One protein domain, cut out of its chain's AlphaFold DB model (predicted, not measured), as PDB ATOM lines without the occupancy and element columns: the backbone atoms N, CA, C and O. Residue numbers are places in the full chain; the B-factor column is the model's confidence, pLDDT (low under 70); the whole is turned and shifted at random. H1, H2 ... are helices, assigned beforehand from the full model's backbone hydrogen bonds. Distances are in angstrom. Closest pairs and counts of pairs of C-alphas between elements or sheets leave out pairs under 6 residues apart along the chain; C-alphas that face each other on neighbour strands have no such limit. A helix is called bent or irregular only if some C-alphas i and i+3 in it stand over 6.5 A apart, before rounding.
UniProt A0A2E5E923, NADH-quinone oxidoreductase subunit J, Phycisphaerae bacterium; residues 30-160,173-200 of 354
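AT A GLANCE: This is residues 30 to 160 and 173 to 200 of the 354 residues of the protein "NADH-quinone oxidoreductase subunit J" of Phycisphaerae bacterium (UniProt A0A2E5E923). Six helices run nearly lengthwise, side by side in one bent row, in the spatial order H6, H1, H2, H3, H4, H5, with neighbours running opposite ways. H6, H1 and H2 make one limb of the row and H3, H4 and H5 the other; the limbs meet only loosely where H2 and H1 come near H3, and H5 and H6 are at the two far ends of the row. Residues 77 to 83, of which 82 and 83 belong to H3 and the rest to the link between H2 and H3, stick out. The 159 printed residues hold six named helices, H1 to H6 along the chain, and no named strand, an all helix class. The whole is compact, with a radius of gyration of the C-alphas of 17.6 A, yet only just elongated, spanning 56 by 37 by 27 A.

HOW THE PARTS SIT: H1, residues 30 to 46, and H2, residues 51 to 74, form a helical hairpin at a shallow tilt of 30 degrees; they touch, with C-alphas 41 and 57 closest at 4.2 A, and H2 does so with residues 53 to 64 alone. H3, residues 82 to 104, is close to H2 but not clearly touching it: the closest C-alphas, of Tyr 69 and Leu 89, are 7.4 A apart. H1 and H3 are likewise close but not clearly touching, with C-alphas 46 and 104 closest at 6.7 A. H4, residues 108 to 128, touches H3 in a helical hairpin at a shallow tilt of 21 degrees, with C-alphas 102 and 111 closest at 4.2 A. H5, residues 132 to 159, touches H4 in a further helical hairpin at a shallow tilt of 1 degree, with C-alphas 123 and 135 closest at 4.3 A. H6, residues 179 to 199, touches H1, opposite ways at a shallow tilt of 22 degrees, with C-alphas 39 and 183 closest at 6.1 A. H6 is apart from H2, H3, H4 and H5. In H1, H2, H3, H4 and H6 every O i to N i+4 pair is within hydrogen-bond range; in H5, 20 of 24 are.

IN THESE COORDINATES: H1 begins at C-alpha 30, (51.788, -33.450, 22.094), and is 24.7 A long from first to last C-alpha. H2 measures 34.8 A, H3 32.9 A and H4 30.4 A. H5, the longest helix with 28 residues, measures 38.3 A from C-alpha 132 at (17.280, -27.627, 24.170); it is neither bent nor irregular, but only just: C-alphas 143 and 146 are 6.4 A apart. H6 measures 29.6 A and ends at C-alpha 199, (43.632, -41.791, 28.591).

THE WHOLE: The two C-alphas farthest apart, of Gly 78 and Ala 160, are 57.3 A apart. Residues 161 to 172 are cut out, with 16.0 A between C-alphas 160 and 173. Of the links that are printed whole, H1 to H2, H3 to H4 and H4 to H5 are tight, and H2 to H3 is short. The mean pLDDT of the printed part is 82.0; 22 residues are under 70, among them 47 to 49, 71 to 81 and 173 to 176.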
ATOM      1  N   LEU A  30      52.233 -34.523  22.996       70.75
ATOM      2  CA  LEU A  30      51.788 -33.450  22.094       70.75
ATOM      3  C   LEU A  30      50.679 -32.553  22.690       70.75
ATOM      4  O   LEU A  30      50.857 -31.334  22.717       70.75
ATOM      5  N   PRO A  31      49.595 -33.096  23.275       67.94
ATOM      6  CA  PRO A  31      48.556 -32.249  23.858       67.94
ATOM      7  C   PRO A  31      48.995 -31.466  25.102       67.94
ATOM      8  O   PRO A  31      48.507 -30.363  25.362       67.94
ATOM      9  N   TYR A  32      49.938 -32.002  25.881       76.50
ATOM     10  CA  TYR A  32      50.490 -31.285  27.030       76.50
ATOM     11  C   TYR A  32      51.375 -30.117  26.581       76.50
ATOM     12  O   TYR A  32      51.391 -29.077  27.243       76.50
ATOM     13  N   ILE A  33      52.067 -30.255  25.442       80.19
ATOM     14  CA  ILE A  33      52.832 -29.166  24.817       80.19
ATOM     15  C   ILE A  33      51.890 -28.042  24.367       80.19
ATOM     16  O   ILE A  33      52.193 -26.870  24.587       80.19
ATOM     17  N   GLU A  34      50.727 -28.372  23.808       74.56
ATOM     18  CA  GLU A  34      49.727 -27.374  23.411       74.56
ATOM     19  C   GLU A  34      49.114 -26.652  24.615       74.56
ATOM     20  O   GLU A  34      49.044 -25.420  24.632       74.56
ATOM     21  N   CYS A  35      48.751 -27.390  25.669       77.25
ATOM     22  CA  CYS A  35      48.292 -26.789  26.923       77.25
ATOM     23  C   CYS A  35      49.347 -25.829  27.494       77.25
ATOM     24  O   CYS A  35      49.010 -24.737  27.956       77.25
ATOM     25  N   LEU A  36      50.630 -26.201  27.421       81.31
ATOM     26  CA  LEU A  36      51.737 -25.355  27.855       81.31
ATOM     27  C   LEU A  36      51.862 -24.097  26.979       81.31
ATOM     28  O   LEU A  36      52.059 -23.005  27.512       81.31
ATOM     29  N   ALA A  37      51.698 -24.214  25.660       81.06
ATOM     30  CA  ALA A  37      51.735 -23.079  24.735       81.06
ATOM     31  C   ALA A  37      50.605 -22.067  25.003       81.06
ATOM     32  O   ALA A  37      50.862 -20.860  25.072       81.06
ATOM     33  N   VAL A  38      49.377 -22.545  25.246       78.50
ATOM     34  CA  VAL A  38      48.221 -21.705  25.623       78.50
ATOM     35  C   VAL A  38      48.485 -20.962  26.934       78.50
ATOM     36  O   VAL A  38      48.201 -19.770  27.063       78.50
ATOM     37  N   VAL A  39      49.080 -21.649  27.901       80.56
ATOM     38  CA  VAL A  39      49.416 -21.116  29.227       80.56
ATOM     39  C   VAL A  39      50.508 -20.056  29.137       80.56
ATOM     40  O   VAL A  39      50.365 -18.979  29.716       80.56
ATOM     41  N   VAL A  40      51.553 -20.290  28.341       81.25
ATOM     42  CA  VAL A  40      52.590 -19.286  28.060       81.25
ATOM     43  C   VAL A  40      51.985 -18.057  27.376       81.25
ATOM     44  O   VAL A  40      52.278 -16.929  27.776       81.25
ATOM     45  N   ALA A  41      51.097 -18.248  26.398       80.38
ATOM     46  CA  ALA A  41      50.399 -17.148  25.737       80.38
ATOM     47  C   ALA A  41      49.551 -16.323  26.723       80.38
ATOM     48  O   ALA A  41      49.622 -15.092  26.719       80.38
ATOM     49  N   LEU A  42      48.806 -16.983  27.616       78.81
ATOM     50  CA  LEU A  42      47.973 -16.315  28.618       78.81
ATOM     51  C   LEU A  42      48.815 -15.588  29.676       78.81
ATOM     52  O   LEU A  42      48.500 -14.457  30.043       78.81
ATOM     53  N   TYR A  43      49.931 -16.179  30.109       82.12
ATOM     54  CA  TYR A  43      50.885 -15.523  31.005       82.12
ATOM     55  C   TYR A  43      51.453 -14.239  30.391       82.12
ATOM     56  O   TYR A  43      51.552 -13.221  31.073       82.12
ATOM     57  N   LEU A  44      51.779 -14.251  29.097       80.56
ATOM     58  CA  LEU A  44      52.272 -13.065  28.392       80.56
ATOM     59  C   LEU A  44      51.200 -11.975  28.224       80.56
ATOM     60  O   LEU A  44      51.539 -10.790  28.188       80.56
ATOM     61  N   LEU A  45      49.923 -12.362  28.137       77.31
ATOM     62  CA  LEU A  45      48.788 -11.438  28.066       77.31
ATOM     63  C   LEU A  45      48.490 -10.767  29.413       77.31
ATOM     64  O   LEU A  45      48.253  -9.557  29.448       77.31
ATOM     65  N   VAL A  46      48.510 -11.544  30.499       72.44
ATOM     66  CA  VAL A  46      48.156 -11.096  31.859       72.44
ATOM     67  C   VAL A  46      49.359 -10.492  32.604       72.44
ATOM     68  O   VAL A  46      49.200  -9.658  33.495       72.44
ATOM     69  N   GLY A  47      50.582 -10.889  32.248       66.06
ATOM     70  CA  GLY A  47      51.817 -10.460  32.900       66.06
ATOM     71  C   GLY A  47      52.134  -8.968  32.744       66.06
ATOM     72  O   GLY A  47      51.662  -8.286  31.833       66.06
ATOM     73  N   ARG A  48      53.011  -8.455  33.622       63.31
ATOM     74  CA  ARG A  48      53.411  -7.029  33.717       63.31
ATOM     75  C   ARG A  48      54.282  -6.529  32.543       63.31
ATOM     76  O   ARG A  48      55.004  -5.545  32.682       63.31
ATOM     77  N   GLY A  49      54.284  -7.227  31.410       63.06
ATOM     78  CA  GLY A  49      55.148  -6.923  30.275       63.06
ATOM     79  C   GLY A  49      54.630  -5.773  29.401       63.06
ATOM     80  O   GLY A  49      53.448  -5.422  29.412       63.06
ATOM     81  N   GLY A  50      55.542  -5.158  28.643       73.56
ATOM     82  CA  GLY A  50      55.229  -4.044  27.745       73.56
ATOM     83  C   GLY A  50      54.296  -4.428  26.586       73.56
ATOM     84  O   GLY A  50      53.981  -5.593  26.352       73.56
ATOM     85  N   ARG A  51      53.881  -3.442  25.779       72.50
ATOM     86  CA  ARG A  51      52.977  -3.653  24.626       72.50
ATOM     87  C   ARG A  51      53.451  -4.771  23.678       72.50
ATOM     88  O   ARG A  51      52.619  -5.484  23.130       72.50
ATOM     89  N   GLY A  52      54.767  -4.958  23.533       73.62
ATOM     90  CA  GLY A  52      55.362  -6.022  22.716       73.62
ATOM     91  C   GLY A  52      55.142  -7.441  23.253       73.62
ATOM     92  O   GLY A  52      54.809  -8.330  22.476       73.62
ATOM     93  N   THR A  53      55.245  -7.668  24.568       75.19
ATOM     94  CA  THR A  53      55.018  -9.006  25.153       75.19
ATOM     95  C   THR A  53      53.551  -9.404  25.059       75.19
ATOM     96  O   THR A  53      53.245 -10.561  24.791       75.19
ATOM     97  N   LYS A  54      52.641  -8.429  25.191       74.44
ATOM     98  CA  LYS A  54      51.202  -8.653  25.016       74.44
ATOM     99  C   LYS A  54      50.862  -9.040  23.576       74.44
ATOM    100  O   LYS A  54      50.097  -9.970  23.369       74.44
ATOM    101  N   VAL A  55      51.463  -8.382  22.578       76.62
ATOM    102  CA  VAL A  55      51.286  -8.757  21.160       76.62
ATOM    103  C   VAL A  55      51.828 -10.162  20.888       76.62
ATOM    104  O   VAL A  55      51.164 -10.937  20.204       76.62
ATOM    105  N   LEU A  56      52.977 -10.522  21.468       77.19
ATOM    106  CA  LEU A  56      53.529 -11.876  21.361       77.19
ATOM    107  C   LEU A  56      52.583 -12.924  21.974       77.19
ATOM    108  O   LEU A  56      52.352 -13.966  21.367       77.19
ATOM    109  N   GLY A  57      51.991 -12.623  23.134       76.12
ATOM    110  CA  GLY A  57      50.983 -13.469  23.776       76.12
ATOM    111  C   GLY A  57      49.720 -13.639  22.928       76.12
ATOM    112  O   GLY A  57      49.242 -14.758  22.766       76.12
ATOM    113  N   VAL A  58      49.220 -12.560  22.310       78.56
ATOM    114  CA  VAL A  58      48.087 -12.628  21.367       78.56
ATOM    115  C   VAL A  58      48.417 -13.555  20.193       78.56
ATOM    116  O   VAL A  58      47.632 -14.447  19.884       78.56
ATOM    117  N   LEU A  59      49.576 -13.372  19.555       78.94
ATOM    118  CA  LEU A  59      49.989 -14.175  18.401       78.94
ATOM    119  C   LEU A  59      50.183 -15.655  18.760       78.94
ATOM    120  O   LEU A  59      49.697 -16.516  18.034       78.94
ATOM    121  N   GLY A  60      50.834 -15.949  19.889       80.25
ATOM    122  CA  GLY A  60      51.006 -17.321  20.376       80.25
ATOM    123  C   GLY A  60      49.675 -17.996  20.723       80.25
ATOM    124  O   GLY A  60      49.471 -19.164  20.393       80.25
ATOM    125  N   GLY A  61      48.739 -17.249  21.316       77.06
ATOM    126  CA  GLY A  61      47.390 -17.735  21.606       77.06
ATOM    127  C   GLY A  61      46.598 -18.041  20.336       77.06
ATOM    128  O   GLY A  61      46.013 -19.116  20.226       77.06
ATOM    129  N   PHE A  62      46.630 -17.145  19.343       80.25
ATOM    130  CA  PHE A  62      45.988 -17.383  18.047       80.25
ATOM    131  C   PHE A  62      46.612 -18.554  17.287       80.25
ATOM    132  O   PHE A  62      45.870 -19.327  16.693       80.25
ATOM    133  N   ALA A  63      47.938 -18.712  17.319       79.00
ATOM    134  CA  ALA A  63      48.612 -19.845  16.687       79.00
ATOM    135  C   ALA A  63      48.213 -21.180  17.337       79.00
ATOM    136  O   ALA A  63      47.884 -22.126  16.628       79.00
ATOM    137  N   SER A  64      48.171 -21.228  18.673       75.88
ATOM    138  CA  SER A  64      47.751 -22.423  19.421       75.88
ATOM    139  C   SER A  64      46.284 -22.768  19.144       75.88
ATOM    140  O   SER A  64      45.956 -23.920  18.882       75.88
ATOM    141  N   LEU A  65      45.398 -21.765  19.122       78.12
ATOM    142  CA  LEU A  65      43.991 -21.964  18.767       78.12
ATOM    143  C   LEU A  65      43.826 -22.429  17.322       78.12
ATOM    144  O   LEU A  65      43.105 -23.388  17.080       78.12
ATOM    145  N   ALA A  66      44.492 -21.777  16.368       77.88
ATOM    146  CA  ALA A  66      44.425 -22.151  14.959       77.88
ATOM    147  C   ALA A  66      44.886 -23.596  14.738       77.88
ATOM    148  O   ALA A  66      44.260 -24.314  13.968       77.88
ATOM    149  N   TRP A  67      45.926 -24.034  15.450       77.88
ATOM    150  CA  TRP A  67      46.390 -25.415  15.413       77.88
ATOM    151  C   TRP A  67      45.340 -26.402  15.945       77.88
ATOM    152  O   TRP A  67      44.995 -27.348  15.242       77.88
ATOM    153  N   ILE A  68      44.743 -26.125  17.112       76.06
ATOM    154  CA  ILE A  68      43.635 -26.927  17.667       76.06
ATOM    155  C   ILE A  68      42.460 -26.996  16.678       76.06
ATOM    156  O   ILE A  68      41.878 -28.058  16.479       76.06
ATOM    157  N   TYR A  69      42.127 -25.882  16.019       75.31
ATOM    158  CA  TYR A  69      41.059 -25.829  15.017       75.31
ATOM    159  C   TYR A  69      41.375 -26.630  13.752       75.31
ATOM    160  O   TYR A  69      40.469 -27.246  13.195       75.31
ATOM    161  N   VAL A  70      42.630 -26.645  13.301       74.50
ATOM    162  CA  VAL A  70      43.065 -27.473  12.165       74.50
ATOM    163  C   VAL A  70      43.022 -28.953  12.534       74.50
ATOM    164  O   VAL A  70      42.466 -29.737  11.777       74.50
ATOM    165  N   MET A  71      43.503 -29.329  13.721       68.31
ATOM    166  CA  MET A  71      43.452 -30.714  14.204       68.31
ATOM    167  C   MET A  71      42.006 -31.207  14.384       68.31
ATOM    168  O   MET A  71      41.657 -32.320  13.981       68.31
ATOM    169  N   ALA A  72      41.133 -30.349  14.920       68.19
ATOM    170  CA  ALA A  72      39.697 -30.604  14.952       68.19
ATOM    171  C   ALA A  72      39.122 -30.723  13.531       68.19
ATOM    172  O   ALA A  72      38.284 -31.583  13.292       68.19
ATOM    173  N   GLY A  73      39.603 -29.903  12.592       65.12
ATOM    174  CA  GLY A  73      39.213 -29.866  11.182       65.12
ATOM    175  C   GLY A  73      39.615 -31.090  10.356       65.12
ATOM    176  O   GLY A  73      38.878 -31.506   9.470       65.12
ATOM    177  N   GLU A  74      40.761 -31.702  10.631       63.66
ATOM    178  CA  GLU A  74      41.224 -32.897   9.910       63.66
ATOM    179  C   GLU A  74      40.463 -34.163  10.329       63.66
ATOM    180  O   GLU A  74      40.282 -35.076   9.523       63.66
ATOM    181  N   SER A  75      39.900 -34.173  11.539       56.47
ATOM    182  CA  SER A  75      38.998 -35.235  12.015       56.47
ATOM    183  C   SER A  75      37.643 -35.268  11.275       56.47
ATOM    184  O   SER A  75      36.849 -36.180  11.494       56.47
ATOM    185  N   ILE A  76      37.374 -34.283  10.405       55.78
ATOM    186  CA  ILE A  76      36.065 -34.002   9.782       55.78
ATOM    187  C   ILE A  76      35.955 -34.531   8.340       55.78
ATOM    188  O   ILE A  76      34.868 -34.573   7.767       55.78
ATOM    189  N   ALA A  77      37.043 -34.996   7.720       54.00
ATOM    190  CA  ALA A  77      37.062 -35.335   6.290       54.00
ATOM    191  C   ALA A  77      36.236 -36.586   5.868       54.00
ATOM    192  O   ALA A  77      36.439 -37.094   4.765       54.00
ATOM    193  N   GLY A  78      35.299 -37.084   6.690       53.56
ATOM    194  CA  GLY A  78      34.523 -38.301   6.409       53.56
ATOM    195  C   GLY A  78      33.055 -38.351   6.863       53.56
ATOM    196  O   GLY A  78      32.483 -39.434   6.793       53.56
ATOM    197  N   GLY A  79      32.433 -37.258   7.332       56.28
ATOM    198  CA  GLY A  79      31.073 -37.290   7.911       56.28
ATOM    199  C   GLY A  79      29.994 -36.491   7.157       56.28
ATOM    200  O   GLY A  79      30.258 -35.423   6.612       56.28
ATOM    201  N   ASP A  80      28.740 -36.959   7.214       58.75
ATOM    202  CA  ASP A  80      27.536 -36.338   6.615       58.75
ATOM    203  C   ASP A  80      27.092 -35.007   7.290       58.75
ATOM    204  O   ASP A  80      26.031 -34.457   6.988       58.75
ATOM    205  N   GLY A  81      27.886 -34.474   8.229       65.19
ATOM    206  CA  GLY A  81      27.487 -33.471   9.227       65.19
ATOM    207  C   GLY A  81      28.149 -32.091   9.132       65.19
ATOM    208  O   GLY A  81      28.119 -31.358  10.123       65.19
ATOM    209  N   VAL A  82      28.689 -31.707   7.968       74.12
ATOM    210  CA  VAL A  82      29.515 -30.492   7.772       74.12
ATOM    211  C   VAL A  82      28.916 -29.230   8.416       74.12
ATOM    212  O   VAL A  82      29.624 -28.437   9.032       74.12
ATOM    213  N   ALA A  83      27.596 -29.028   8.324       77.94
ATOM    214  CA  ALA A  83      26.940 -27.853   8.901       77.94
ATOM    215  C   ALA A  83      27.000 -27.815  10.442       77.94
ATOM    216  O   ALA A  83      27.261 -26.758  11.018       77.94
ATOM    217  N   ARG A  84      26.780 -28.952  11.118       82.00
ATOM    218  CA  ARG A  84      26.811 -29.055  12.591       82.00
ATOM    219  C   ARG A  84      28.217 -28.780  13.120       82.00
ATOM    220  O   ARG A  84      28.380 -28.077  14.113       82.00
ATOM    221  N   GLU A  85      29.221 -29.294  12.424       80.62
ATOM    222  CA  GLU A  85      30.630 -29.142  12.781       80.62
ATOM    223  C   GLU A  85      31.123 -27.714  12.547       80.62
ATOM    224  O   GLU A  85      31.740 -27.125  13.430       80.62
ATOM    225  N   VAL A  86      30.781 -27.102  11.408       83.62
ATOM    226  CA  VAL A  86      31.098 -25.688  11.151       83.62
ATOM    227  C   VAL A  86      30.482 -24.792  12.228       83.62
ATOM    228  O   VAL A  86      31.165 -23.921  12.769       83.62
ATOM    229  N   LEU A  87      29.218 -25.027  12.597       86.56
ATOM    230  CA  LEU A  87      28.572 -24.296  13.690       86.56
ATOM    231  C   LEU A  87      29.284 -24.522  15.031       86.56
ATOM    232  O   LEU A  87      29.489 -23.563  15.774       86.56
ATOM    233  N   PHE A  88      29.710 -25.751  15.329       88.31
ATOM    234  CA  PHE A  88      30.495 -26.061  16.527       88.31
ATOM    235  C   PHE A  88      31.821 -25.284  16.568       88.31
ATOM    236  O   PHE A  88      32.153 -24.675  17.591       88.31
ATOM    237  N   LEU A  89      32.562 -25.247  15.458       86.56
ATOM    238  CA  LEU A  89      33.827 -24.512  15.371       86.56
ATOM    239  C   LEU A  89      33.601 -23.005  15.551       86.56
ATOM    240  O   LEU A  89      34.339 -22.356  16.290       86.56
ATOM    241  N   ILE A  90      32.539 -22.454  14.958       89.00
ATOM    242  CA  ILE A  90      32.177 -21.039  15.117       89.00
ATOM    243  C   ILE A  90      31.824 -20.724  16.577       89.00
ATOM    244  O   ILE A  90      32.382 -19.788  17.153       89.00
ATOM    245  N   PHE A  91      30.922 -21.489  17.200       92.06
ATOM    246  CA  PHE A  91      30.504 -21.217  18.578       92.06
ATOM    247  C   PHE A  91      31.643 -21.410  19.580       92.06
ATOM    248  O   PHE A  91      31.813 -20.566  20.460       92.06
ATOM    249  N   SER A  92      32.462 -22.453  19.433       91.25
ATOM    250  CA  SER A  92      33.642 -22.640  20.288       91.25
ATOM    251  C   SER A  92      34.655 -21.500  20.122       91.25
ATOM    252  O   SER A  92      35.188 -21.015  21.120       91.25
ATOM    253  N   ALA A  93      34.863 -20.996  18.898       89.06
ATOM    254  CA  ALA A  93      35.810 -19.908  18.643       89.06
ATOM    255  C   ALA A  93      35.349 -18.600  19.284       89.06
ATOM    256  O   ALA A  93      36.142 -17.890  19.913       89.06
ATOM    257  N   ILE A  94      34.055 -18.294  19.173       92.75
ATOM    258  CA  ILE A  94      33.461 -17.134  19.841       92.75
ATOM    259  C   ILE A  94      33.563 -17.302  21.364       92.75
ATOM    260  O   ILE A  94      34.016 -16.376  22.031       92.75
ATOM    261  N   ALA A  95      33.245 -18.479  21.914       94.00
ATOM    262  CA  ALA A  95      33.322 -18.727  23.354       94.00
ATOM    263  C   ALA A  95      34.744 -18.530  23.908       94.00
ATOM    264  O   ALA A  95      34.928 -17.813  24.891       94.00
ATOM    265  N   ILE A  96      35.763 -19.110  23.266       90.88
ATOM    266  CA  ILE A  96      37.151 -19.003  23.736       90.88
ATOM    267  C   ILE A  96      37.670 -17.571  23.581       90.88
ATOM    268  O   ILE A  96      38.235 -17.010  24.522       90.88
ATOM    269  N   SER A  97      37.465 -16.948  22.417       89.38
ATOM    270  CA  SER A  97      37.924 -15.572  22.185       89.38
ATOM    271  C   SER A  97      37.259 -14.575  23.141       89.38
ATOM    272  O   SER A  97      37.944 -13.699  23.678       89.38
ATOM    273  N   ALA A  98      35.965 -14.746  23.422       92.62
ATOM    274  CA  ALA A  98      35.233 -13.950  24.396       92.62
ATOM    275  C   ALA A  98      35.720 -14.201  25.832       92.62
ATOM    276  O   ALA A  98      35.911 -13.241  26.572       92.62
ATOM    277  N   ALA A  99      36.021 -15.445  26.218       91.88
ATOM    278  CA  ALA A  99      36.574 -15.757  27.539       91.88
ATOM    279  C   ALA A  99      37.960 -15.120  27.752       91.88
ATOM    280  O   ALA A  99      38.210 -14.486  28.779       91.88
ATOM    281  N   VAL A 100      38.849 -15.195  26.753       88.00
ATOM    282  CA  VAL A 100      40.152 -14.510  26.814       88.00
ATOM    283  C   VAL A 100      39.961 -12.993  26.891       88.00
ATOM    284  O   VAL A 100      40.624 -12.317  27.685       88.00
ATOM    285  N   ARG A 101      39.041 -12.426  26.099       86.50
ATOM    286  CA  ARG A 101      38.742 -10.986  26.136       86.50
ATOM    287  C   ARG A 101      38.107 -10.536  27.446       86.50
ATOM    288  O   ARG A 101      38.450  -9.456  27.908       86.50
ATOM    289  N   MET A 102      37.266 -11.353  28.068       90.06
ATOM    290  CA  MET A 102      36.669 -11.078  29.374       90.06
ATOM    291  C   MET A 102      37.750 -10.848  30.437       90.06
ATOM    292  O   MET A 102      37.674  -9.871  31.177       90.06
ATOM    293  N   ILE A 103      38.780 -11.697  30.479       86.12
ATOM    294  CA  ILE A 103      39.834 -11.633  31.505       86.12
ATOM    295  C   ILE A 103      40.877 -10.547  31.195       86.12
ATOM    296  O   ILE A 103      41.493  -9.995  32.100       86.12
ATOM    297  N   THR A 104      41.093 -10.227  29.917       81.62
ATOM    298  CA  THR A 104      42.142  -9.280  29.492       81.62
ATOM    299  C   THR A 104      41.679  -7.828  29.378       81.62
ATOM    300  O   THR A 104      42.510  -6.953  29.135       81.62
ATOM    301  N   HIS A 105      40.378  -7.546  29.485       83.25
ATOM    302  CA  HIS A 105      39.852  -6.202  29.269       83.25
ATOM    303  C   HIS A 105      39.830  -5.370  30.559       83.25
ATOM    304  O   HIS A 105      39.177  -5.740  31.527       83.25
ATOM    305  N   ASP A 106      40.461  -4.193  30.530       77.50
ATOM    306  CA  ASP A 106      40.644  -3.330  31.712       77.50
ATOM    307  C   ASP A 106      39.339  -2.707  32.250       77.50
ATOM    308  O   ASP A 106      39.288  -2.205  33.368       77.50
ATOM    309  N   ARG A 107      38.281  -2.663  31.433       79.12
ATOM    310  CA  ARG A 107      36.989  -2.052  31.780       79.12
ATOM    311  C   ARG A 107      35.926  -3.122  32.089       79.12
ATOM    312  O   ARG A 107      35.456  -3.780  31.156       79.12
ATOM    313  N   PRO A 108      35.462  -3.234  33.347       82.62
ATOM    314  CA  PRO A 108      34.459  -4.211  33.782       82.62
ATOM    315  C   PRO A 108      33.184  -4.299  32.937       82.62
ATOM    316  O   PRO A 108      32.728  -5.404  32.664       82.62
ATOM    317  N   VAL A 109      32.645  -3.179  32.439       85.31
ATOM    318  CA  VAL A 109      31.452  -3.199  31.565       85.31
ATOM    319  C   VAL A 109      31.693  -4.023  30.298       85.31
ATOM    320  O   VAL A 109      30.891  -4.877  29.932       85.31
ATOM    321  N   TYR A 110      32.830  -3.817  29.634       86.69
ATOM    322  CA  TYR A 110      33.169  -4.576  28.433       86.69
ATOM    323  C   TYR A 110      33.569  -6.019  28.766       86.69
ATOM    324  O   TYR A 110      33.303  -6.912  27.965       86.69
ATOM    325  N   SER A 111      34.164  -6.276  29.937       88.31
ATOM    326  CA  SER A 111      34.398  -7.645  30.425       88.31
ATOM    327  C   SER A 111      33.073  -8.407  30.575       88.31
ATOM    328  O   SER A 111      32.937  -9.507  30.039       88.31
ATOM    329  N   ALA A 112      32.055  -7.779  31.175       89.06
ATOM    330  CA  ALA A 112      30.720  -8.355  31.319       89.06
ATOM    331  C   ALA A 112      30.058  -8.648  29.960       89.06
ATOM    332  O   ALA A 112      29.512  -9.731  29.768       89.06
ATOM    333  N   ILE A 113      30.175  -7.741  28.981       91.44
ATOM    334  CA  ILE A 113      29.674  -7.977  27.613       91.44
ATOM    335  C   ILE A 113      30.373  -9.181  26.960       91.44
ATOM    336  O   ILE A 113      29.715 -10.003  26.326       91.44
ATOM    337  N   ASN A 114      31.693  -9.332  27.131       92.62
ATOM    338  CA  ASN A 114      32.404 -10.521  26.649       92.62
ATOM    339  C   ASN A 114      31.908 -11.796  27.348       92.62
ATOM    340  O   ASN A 114      31.748 -12.824  26.696       92.62
ATOM    341  N   PHE A 115      31.578 -11.736  28.639       93.69
ATOM    342  CA  PHE A 115      31.000 -12.885  29.330       93.69
ATOM    343  C   PHE A 115      29.622 -13.284  28.773       93.69
ATOM    344  O   PHE A 115      29.343 -14.472  28.619       93.69
ATOM    345  N   VAL A 116      28.788 -12.316  28.373       94.38
ATOM    346  CA  VAL A 116      27.512 -12.596  27.685       94.38
ATOM    347  C   VAL A 116      27.741 -13.392  26.395       94.38
ATOM    348  O   VAL A 116      27.013 -14.352  26.142       94.38
ATOM    349  N   PHE A 117      28.773 -13.059  25.608       95.75
ATOM    350  CA  PHE A 117      29.126 -13.841  24.418       95.75
ATOM    351  C   PHE A 117      29.525 -15.283  24.758       95.75
ATOM    352  O   PHE A 117      29.083 -16.197  24.069       95.75
ATOM    353  N   VAL A 118      30.275 -15.517  25.844       96.75
ATOM    354  CA  VAL A 118      30.610 -16.880  26.306       96.75
ATOM    355  C   VAL A 118      29.345 -17.687  26.602       96.75
ATOM    356  O   VAL A 118      29.221 -18.829  26.151       96.75
ATOM    357  N   ILE A 119      28.391 -17.096  27.326       96.56
ATOM    358  CA  ILE A 119      27.132 -17.761  27.675       96.56
ATOM    359  C   ILE A 119      26.290 -18.048  26.427       96.56
ATOM    360  O   ILE A 119      25.795 -19.164  26.265       96.56
ATOM    361  N   LEU A 120      26.162 -17.080  25.518       96.62
ATOM    362  CA  LEU A 120      25.366 -17.243  24.303       96.62
ATOM    363  C   LEU A 120      25.968 -18.292  23.356       96.62
ATOM    364  O   LEU A 120      25.245 -19.130  22.818       96.62
ATOM    365  N   SER A 121      27.293 -18.301  23.194       96.69
ATOM    366  CA  SER A 121      27.989 -19.333  22.423       96.69
ATOM    367  C   SER A 121      27.862 -20.717  23.060       96.69
ATOM    368  O   SER A 121      27.629 -21.689  22.347       96.69
ATOM    369  N   SER A 122      27.929 -20.811  24.392       97.12
ATOM    370  CA  SER A 122      27.714 -22.071  25.118       97.12
ATOM    371  C   SER A 122      26.284 -22.596  24.952       97.12
ATOM    372  O   SER A 122      26.088 -23.795  24.772       97.12
ATOM    373  N   ALA A 123      25.281 -21.712  24.922       97.38
ATOM    374  CA  ALA A 123      23.906 -22.096  24.605       97.38
ATOM    375  C   ALA A 123      23.782 -22.653  23.174       97.38
ATOM    376  O   ALA A 123      23.109 -23.661  22.967       97.38
ATOM    377  N   GLY A 124      24.484 -22.055  22.203       95.62
ATOM    378  CA  GLY A 124      24.598 -22.597  20.844       95.62
ATOM    379  C   GLY A 124      25.220 -23.999  20.810       95.62
ATOM    380  O   GLY A 124      24.705 -24.882  20.125       95.62
ATOM    381  N   LEU A 125      26.267 -24.239  21.607       94.31
ATOM    382  CA  LEU A 125      26.872 -25.568  21.764       94.31
ATOM    383  C   LEU A 125      25.898 -26.582  22.392       94.31
ATOM    384  O   LEU A 125      25.847 -27.724  21.944       94.31
ATOM    385  N   PHE A 126      25.077 -26.180  23.367       95.38
ATOM    386  CA  PHE A 126      24.036 -27.056  23.920       95.38
ATOM    387  C   PHE A 126      22.937 -27.392  22.908       95.38
ATOM    388  O   PHE A 126      22.504 -28.542  22.857       95.38
ATOM    389  N   LEU A 127      22.529 -26.446  22.056       93.88
ATOM    390  CA  LEU A 127      21.590 -26.735  20.965       93.88
ATOM    391  C   LEU A 127      22.176 -27.732  19.964       93.88
ATOM    392  O   LEU A 127      21.474 -28.640  19.525       93.88
ATOM    393  N   LEU A 128      23.470 -27.613  19.656       90.88
ATOM    394  CA  LEU A 128      24.167 -28.590  18.820       90.88
ATOM    395  C   LEU A 128      24.236 -29.976  19.463       90.88
ATOM    396  O   LEU A 128      24.398 -30.944  18.731       90.88
ATOM    397  N   LEU A 129      24.114 -30.094  20.787       90.88
ATOM    398  CA  LEU A 129      24.038 -31.362  21.524       90.88
ATOM    399  C   LEU A 129      22.593 -31.842  21.749       90.88
ATOM    400  O   LEU A 129      22.384 -32.762  22.534       90.88
ATOM    401  N   GLU A 130      21.602 -31.223  21.096       90.19
ATOM    402  CA  GLU A 130      20.167 -31.508  21.279       90.19
ATOM    403  C   GLU A 130      19.675 -31.288  22.727       90.19
ATOM    404  O   GLU A 130      18.609 -31.756  23.133       90.19
ATOM    405  N   ALA A 131      20.425 -30.515  23.516       94.06
ATOM    406  CA  ALA A 131      20.100 -30.156  24.891       94.06
ATOM    407  C   ALA A 131      19.309 -28.835  24.936       94.06
ATOM    408  O   ALA A 131      19.758 -27.836  25.504       94.06
ATOM    409  N   GLU A 132      18.122 -28.826  24.319       94.25
ATOM    410  CA  GLU A 132      17.280 -27.627  24.170       94.25
ATOM    411  C   GLU A 132      16.936 -26.981  25.523       94.25
ATOM    412  O   GLU A 132      17.075 -25.767  25.680       94.25
ATOM    413  N   PHE A 133      16.563 -27.786  26.527       94.88
ATOM    414  CA  PHE A 133      16.182 -27.273  27.841       94.88
ATOM    415  C   PHE A 133      17.350 -26.531  28.496       94.88
ATOM    416  O   PHE A 133      17.188 -25.404  28.965       94.88
ATOM    417  N   MET A 134      18.543 -27.134  28.468       95.38
ATOM    418  CA  MET A 134      19.751 -26.544  29.045       95.38
ATOM    419  C   MET A 134      20.181 -25.279  28.307       95.38
ATOM    420  O   MET A 134      20.565 -24.308  28.955       95.38
ATOM    421  N   ALA A 135      20.076 -25.251  26.976       96.81
ATOM    422  CA  ALA A 135      20.397 -24.064  26.191       96.81
ATOM    423  C   ALA A 135      19.512 -22.867  26.574       96.81
ATOM    424  O   ALA A 135      20.024 -21.790  26.885       96.81
ATOM    425  N   PHE A 136      18.188 -23.057  26.604       95.75
ATOM    426  CA  PHE A 136      17.261 -21.981  26.965       95.75
ATOM    427  C   PHE A 136      17.369 -21.590  28.440       95.75
ATOM    428  O   PHE A 136      17.343 -20.397  28.744       95.75
ATOM    429  N   ALA A 137      17.546 -22.552  29.350       95.19
ATOM    430  CA  ALA A 137      17.777 -22.266  30.765       95.19
ATOM    431  C   ALA A 137      19.046 -21.424  30.966       95.19
ATOM    432  O   ALA A 137      19.020 -20.439  31.707       95.19
ATOM    433  N   LEU A 138      20.133 -21.750  30.255       96.31
ATOM    434  CA  LEU A 138      21.379 -20.991  30.305       96.31
ATOM    435  C   LEU A 138      21.172 -19.540  29.835       96.31
ATOM    436  O   LEU A 138      21.633 -18.605  30.488       96.31
ATOM    437  N   VAL A 139      20.431 -19.328  28.746       96.19
ATOM    438  CA  VAL A 139      20.148 -17.975  28.242       96.19
ATOM    439  C   VAL A 139      19.232 -17.200  29.189       96.19
ATOM    440  O   VAL A 139      19.555 -16.073  29.545       96.19
ATOM    441  N   ILE A 140      18.109 -17.770  29.622       95.88
ATOM    442  CA  ILE A 140      17.121 -17.047  30.439       95.88
ATOM    443  C   ILE A 140      17.691 -16.718  31.824       95.88
ATOM    444  O   ILE A 140      17.583 -15.580  32.284       95.88
ATOM    445  N   VAL A 141      18.315 -17.695  32.484       94.81
ATOM    446  CA  VAL A 141      18.792 -17.538  33.863       94.81
ATOM    447  C   VAL A 141      20.136 -16.820  33.896       94.81
ATOM    448  O   VAL A 141      20.254 -15.794  34.563       94.81
ATOM    449  N   TYR A 142      21.145 -17.317  33.171       93.62
ATOM    450  CA  TYR A 142      22.489 -16.742  33.253       93.62
ATOM    451  C   TYR A 142      22.618 -15.477  32.413       93.62
ATOM    452  O   TYR A 142      22.955 -14.434  32.966       93.62
ATOM    453  N   ALA A 143      22.331 -15.527  31.107       92.06
ATOM    454  CA  ALA A 143      22.462 -14.332  30.265       92.06
ATOM    455  C   ALA A 143      21.396 -13.269  30.569       92.06
ATOM    456  O   ALA A 143      21.705 -12.081  30.563       92.06
ATOM    457  N   GLY A 144      20.162 -13.694  30.841       90.81
ATOM    458  CA  GLY A 144      19.017 -12.822  31.073       90.81
ATOM    459  C   GLY A 144      19.005 -12.217  32.471       90.81
ATOM    460  O   GLY A 144      19.166 -11.012  32.610       90.81
ATOM    461  N   ALA A 145      18.799 -13.027  33.509       92.25
ATOM    462  CA  ALA A 145      18.631 -12.511  34.868       92.25
ATOM    463  C   ALA A 145      19.971 -12.171  35.540       92.25
ATOM    464  O   ALA A 145      20.221 -11.018  35.888       92.25
ATOM    465  N   VAL A 146      20.856 -13.158  35.701       92.94
ATOM    466  CA  VAL A 146      22.072 -13.006  36.517       92.94
ATOM    467  C   VAL A 146      23.022 -11.973  35.915       92.94
ATOM    468  O   VAL A 146      23.462 -11.064  36.619       92.94
ATOM    469  N   LEU A 147      23.327 -12.074  34.618       92.06
ATOM    470  CA  LEU A 147      24.292 -11.179  33.980       92.06
ATOM    471  C   LEU A 147      23.790  -9.758  33.804       92.06
ATOM    472  O   LEU A 147      24.575  -8.835  34.005       92.06
ATOM    473  N   VAL A 148      22.513  -9.553  33.484       89.69
ATOM    474  CA  VAL A 148      21.967  -8.193  33.391       89.69
ATOM    475  C   VAL A 148      21.946  -7.534  34.767       89.69
ATOM    476  O   VAL A 148      22.401  -6.396  34.888       89.69
ATOM    477  N   THR A 149      21.506  -8.242  35.815       90.31
ATOM    478  CA  THR A 149      21.556  -7.726  37.192       90.31
ATOM    479  C   THR A 149      22.988  -7.412  37.610       90.31
ATOM    480  O   THR A 149      23.256  -6.325  38.119       90.31
ATOM    481  N   TYR A 150      23.929  -8.318  37.345       87.25
ATOM    482  CA  TYR A 150      25.339  -8.100  37.657       87.25
ATOM    483  C   TYR A 150      25.921  -6.900  36.901       87.25
ATOM    484  O   TYR A 150      26.581  -6.054  37.499       87.25
ATOM    485  N   MET A 151      25.642  -6.778  35.602       85.06
ATOM    486  CA  MET A 151      26.143  -5.678  34.782       85.06
ATOM    487  C   MET A 151      25.551  -4.333  35.222       85.06
ATOM    488  O   MET A 151      26.279  -3.345  35.283       85.06
ATOM    489  N   PHE A 152      24.269  -4.296  35.597       84.94
ATOM    490  CA  PHE A 152      23.640  -3.113  36.184       84.94
ATOM    491  C   PHE A 152      24.329  -2.692  37.489       84.94
ATOM    492  O   PHE A 152      24.716  -1.531  37.635       84.94
ATOM    493  N   VAL A 153      24.555  -3.640  38.405       86.75
ATOM    494  CA  VAL A 153      25.256  -3.391  39.675       86.75
ATOM    495  C   VAL A 153      26.683  -2.893  39.433       86.75
ATOM    496  O   VAL A 153      27.088  -1.892  40.025       86.75
ATOM    497  N   LEU A 154      27.431  -3.525  38.520       83.81
ATOM    498  CA  LEU A 154      28.775  -3.080  38.149       83.81
ATOM    499  C   LEU A 154      28.775  -1.650  37.599       83.81
ATOM    500  O   LEU A 154      29.622  -0.845  37.983       83.81
ATOM    501  N   MET A 155      27.834  -1.313  36.716       82.00
ATOM    502  CA  MET A 155      27.750   0.024  36.128       82.00
ATOM    503  C   MET A 155      27.448   1.103  37.172       82.00
ATOM    504  O   MET A 155      28.011   2.195  37.081       82.00
ATOM    505  N   LEU A 156      26.587   0.823  38.154       82.12
ATOM    506  CA  LEU A 156      26.316   1.752  39.256       82.12
ATOM    507  C   LEU A 156      27.532   1.918  40.173       82.12
ATOM    508  O   LEU A 156      27.904   3.044  40.498       82.12
ATOM    509  N   ALA A 157      28.198   0.815  40.526       78.12
ATOM    510  CA  ALA A 157      29.385   0.843  41.379       78.12
ATOM    511  C   ALA A 157      30.535   1.658  40.759       78.12
ATOM    512  O   ALA A 157      31.233   2.393  41.456       78.12
ATOM    513  N   GLN A 158      30.716   1.578  39.437       70.44
ATOM    514  CA  GLN A 158      31.757   2.342  38.746       70.44
ATOM    515  C   GLN A 158      31.473   3.841  38.675       70.44
ATOM    516  O   GLN A 158      32.403   4.638  38.765       70.44
ATOM    517  N   GLN A 159      30.208   4.241  38.534       64.88
ATOM    518  CA  GLN A 159      29.827   5.657  38.503       64.88
ATOM    519  C   GLN A 159      29.987   6.339  39.871       64.88
ATOM    520  O   GLN A 159      30.207   7.546  39.919       64.88
ATOM    521  N   ALA A 160      29.940   5.578  40.971       57.78
ATOM    522  CA  ALA A 160      30.182   6.081  42.326       57.78
ATOM    523  C   ALA A 160      31.662   6.423  42.613       57.78
ATOM    524  O   ALA A 160      31.970   7.031  43.636       57.78
ATOM    525  N   ASP A 173      43.470  -3.259  39.786       63.62
ATOM    526  CA  ASP A 173      42.510  -3.510  38.702       63.62
ATOM    527  C   ASP A 173      43.211  -3.770  37.362       63.62
ATOM    528  O   ASP A 173      42.628  -4.337  36.441       63.62
ATOM    529  N   ARG A 174      44.477  -3.352  37.234       62.88
ATOM    530  CA  ARG A 174      45.232  -3.408  35.971       62.88
ATOM    531  C   ARG A 174      46.225  -4.557  35.908       62.88
ATOM    532  O   ARG A 174      46.648  -4.948  34.819       62.88
ATOM    533  N   LEU A 175      46.692  -5.025  37.062       64.12
ATOM    534  CA  LEU A 175      47.785  -5.982  37.155       64.12
ATOM    535  C   LEU A 175      47.358  -7.114  38.077       64.12
ATOM    536  O   LEU A 175      47.143  -6.914  39.270       64.12
ATOM    537  N   ALA A 176      47.295  -8.324  37.521       69.69
ATOM    538  CA  ALA A 176      47.112  -9.519  38.325       69.69
ATOM    539  C   ALA A 176      48.186  -9.554  39.420       69.69
ATOM    540  O   ALA A 176      49.378  -9.367  39.148       69.69
ATOM    541  N   ARG A 177      47.755  -9.786  40.662       73.44
ATOM    542  CA  ARG A 177      48.650  -9.840  41.823       73.44
ATOM    543  C   ARG A 177      49.685 -10.959  41.669       73.44
ATOM    544  O   ARG A 177      50.860 -10.739  41.937       73.44
ATOM    545  N   GLU A 178      49.252 -12.120  41.168       82.94
ATOM    546  CA  GLU A 178      50.076 -13.325  40.996       82.94
ATOM    547  C   GLU A 178      49.734 -14.077  39.686       82.94
ATOM    548  O   GLU A 178      49.143 -15.160  39.710       82.94
ATOM    549  N   PRO A 179      50.091 -13.531  38.504       80.50
ATOM    550  CA  PRO A 179      49.728 -14.127  37.214       80.50
ATOM    551  C   PRO A 179      50.367 -15.503  36.998       80.50
ATOM    552  O   PRO A 179      49.750 -16.379  36.403       80.50
ATOM    553  N   ALA A 180      51.586 -15.713  37.502       81.44
ATOM    554  CA  ALA A 180      52.286 -16.990  37.373       81.44
ATOM    555  C   ALA A 180      51.558 -18.118  38.120       81.44
ATOM    556  O   ALA A 180      51.378 -19.201  37.565       81.44
ATOM    557  N   ALA A 181      51.097 -17.857  39.349       85.12
ATOM    558  CA  ALA A 181      50.381 -18.842  40.152       85.12
ATOM    559  C   ALA A 181      49.034 -19.206  39.511       85.12
ATOM    560  O   ALA A 181      48.756 -20.386  39.305       85.12
ATOM    561  N   ALA A 182      48.246 -18.202  39.105       84.31
ATOM    562  CA  ALA A 182      46.953 -18.414  38.454       84.31
ATOM    563  C   ALA A 182      47.075 -19.261  37.177       84.31
ATOM    564  O   ALA A 182      46.329 -20.219  36.977       84.31
ATOM    565  N   VAL A 183      48.060 -18.944  36.335       84.38
ATOM    566  CA  VAL A 183      48.299 -19.648  35.073       84.38
ATOM    567  C   VAL A 183      48.832 -21.066  35.303       84.38
ATOM    568  O   VAL A 183      48.426 -21.989  34.602       84.38
ATOM    569  N   THR A 184      49.668 -21.271  36.324       84.81
ATOM    570  CA  THR A 184      50.168 -22.607  36.694       84.81
ATOM    571  C   THR A 184      49.042 -23.507  37.196       84.81
ATOM    572  O   THR A 184      48.935 -24.655  36.771       84.81
ATOM    573  N   VAL A 185      48.164 -22.993  38.063       89.38
ATOM    574  CA  VAL A 185      46.999 -23.750  38.549       89.38
ATOM    575  C   VAL A 185      46.049 -24.073  37.396       89.38
ATOM    576  O   VAL A 185      45.618 -25.218  37.263       89.38
ATOM    577  N   GLY A 186      45.781 -23.096  36.521       85.81
ATOM    578  CA  GLY A 186      44.975 -23.302  35.316       85.81
ATOM    579  C   GLY A 186      45.560 -24.370  34.388       85.81
ATOM    580  O   GLY A 186      44.822 -25.228  33.911       85.81
ATOM    581  N   PHE A 187      46.883 -24.373  34.189       85.62
ATOM    582  CA  PHE A 187      47.580 -25.404  33.417       85.62
ATOM    583  C   PHE A 187      47.406 -26.791  34.028       85.62
ATOM    584  O   PHE A 187      47.026 -27.715  33.318       85.62
ATOM    585  N   ILE A 188      47.662 -26.941  35.332       87.62
ATOM    586  CA  ILE A 188      47.553 -28.236  36.018       87.62
ATOM    587  C   ILE A 188      46.127 -28.772  35.896       87.62
ATOM    588  O   ILE A 188      45.937 -29.945  35.575       87.62
ATOM    589  N   PHE A 189      45.125 -27.915  36.098       87.69
ATOM    590  CA  PHE A 189      43.723 -28.296  35.963       87.69
ATOM    591  C   PHE A 189      43.380 -28.733  34.532       87.69
ATOM    592  O   PHE A 189      42.852 -29.829  34.337       87.69
ATOM    593  N   LEU A 190      43.741 -27.924  33.529       85.25
ATOM    594  CA  LEU A 190      43.481 -28.229  32.121       85.25
ATOM    595  C   LEU A 190      44.196 -29.512  31.679       85.25
ATOM    596  O   LEU A 190      43.570 -30.374  31.072       85.25
ATOM    597  N   ALA A 191      45.471 -29.673  32.036       83.12
ATOM    598  CA  ALA A 191      46.264 -30.861  31.732       83.12
ATOM    599  C   ALA A 191      45.683 -32.122  32.388       83.12
ATOM    600  O   ALA A 191      45.672 -33.181  31.766       83.12
ATOM    601  N   THR A 192      45.165 -32.015  33.616       85.12
ATOM    602  CA  THR A 192      44.541 -33.147  34.321       85.12
ATOM    603  C   THR A 192      43.240 -33.571  33.646       85.12
ATOM    604  O   THR A 192      43.031 -34.759  33.407       85.12
ATOM    605  N   ILE A 193      42.377 -32.611  33.296       85.12
ATOM    606  CA  ILE A 193      41.131 -32.897  32.570       85.12
ATOM    607  C   ILE A 193      41.441 -33.502  31.206       85.12
ATOM    608  O   ILE A 193      40.872 -34.527  30.843       85.12
ATOM    609  N   PHE A 194      42.365 -32.895  30.464       80.19
ATOM    610  CA  PHE A 194      42.746 -33.370  29.143       80.19
ATOM    611  C   PHE A 194      43.325 -34.789  29.212       80.19
ATOM    612  O   PHE A 194      42.894 -35.669  28.471       80.19
ATOM    613  N   GLY A 195      44.231 -35.048  30.160       78.62
ATOM    614  CA  GLY A 195      44.761 -36.386  30.420       78.62
ATOM    615  C   GLY A 195      43.659 -37.396  30.738       78.62
ATOM    616  O   GLY A 195      43.632 -38.470  30.142       78.62
ATOM    617  N   SER A 196      42.698 -37.027  31.592       81.25
ATOM    618  CA  SER A 196      41.552 -37.881  31.930       81.25
ATOM    619  C   SER A 196      40.648 -38.186  30.733       81.25
ATOM    620  O   SER A 196      40.082 -39.276  30.677       81.25
ATOM    621  N   ILE A 197      40.480 -37.244  29.802       79.62
ATOM    622  CA  ILE A 197      39.649 -37.436  28.606       79.62
ATOM    623  C   ILE A 197      40.343 -38.379  27.617       79.62
ATOM    624  O   ILE A 197      39.700 -39.282  27.090       79.62
ATOM    625  N   TYR A 198      41.646 -38.199  27.381       73.69
ATOM    626  CA  TYR A 198      42.380 -38.948  26.351       73.69
ATOM    627  C   TYR A 198      42.839 -40.331  26.799       73.69
ATOM    628  O   TYR A 198      42.842 -41.261  25.997       73.69
ATOM    629  N   GLN A 199      43.242 -40.481  28.061       73.75
ATOM    630  CA  GLN A 199      43.632 -41.791  28.591       73.75
ATOM    631  C   GLN A 199      42.407 -42.670  28.866       73.75
ATOM    632  O   GLN A 199      42.535 -43.891  28.921       73.75
ATOM    633  N   GLY A 200      41.227 -42.053  28.999       66.75
ATOM    634  CA  GLY A 200      40.010 -42.726  29.424       66.75
ATOM    635  C   GLY A 200      40.118 -43.237  30.862       66.75
ATOM    636  O   GLY A 200      41.195 -43.380  31.438       66.75
TER     637      GLY A 200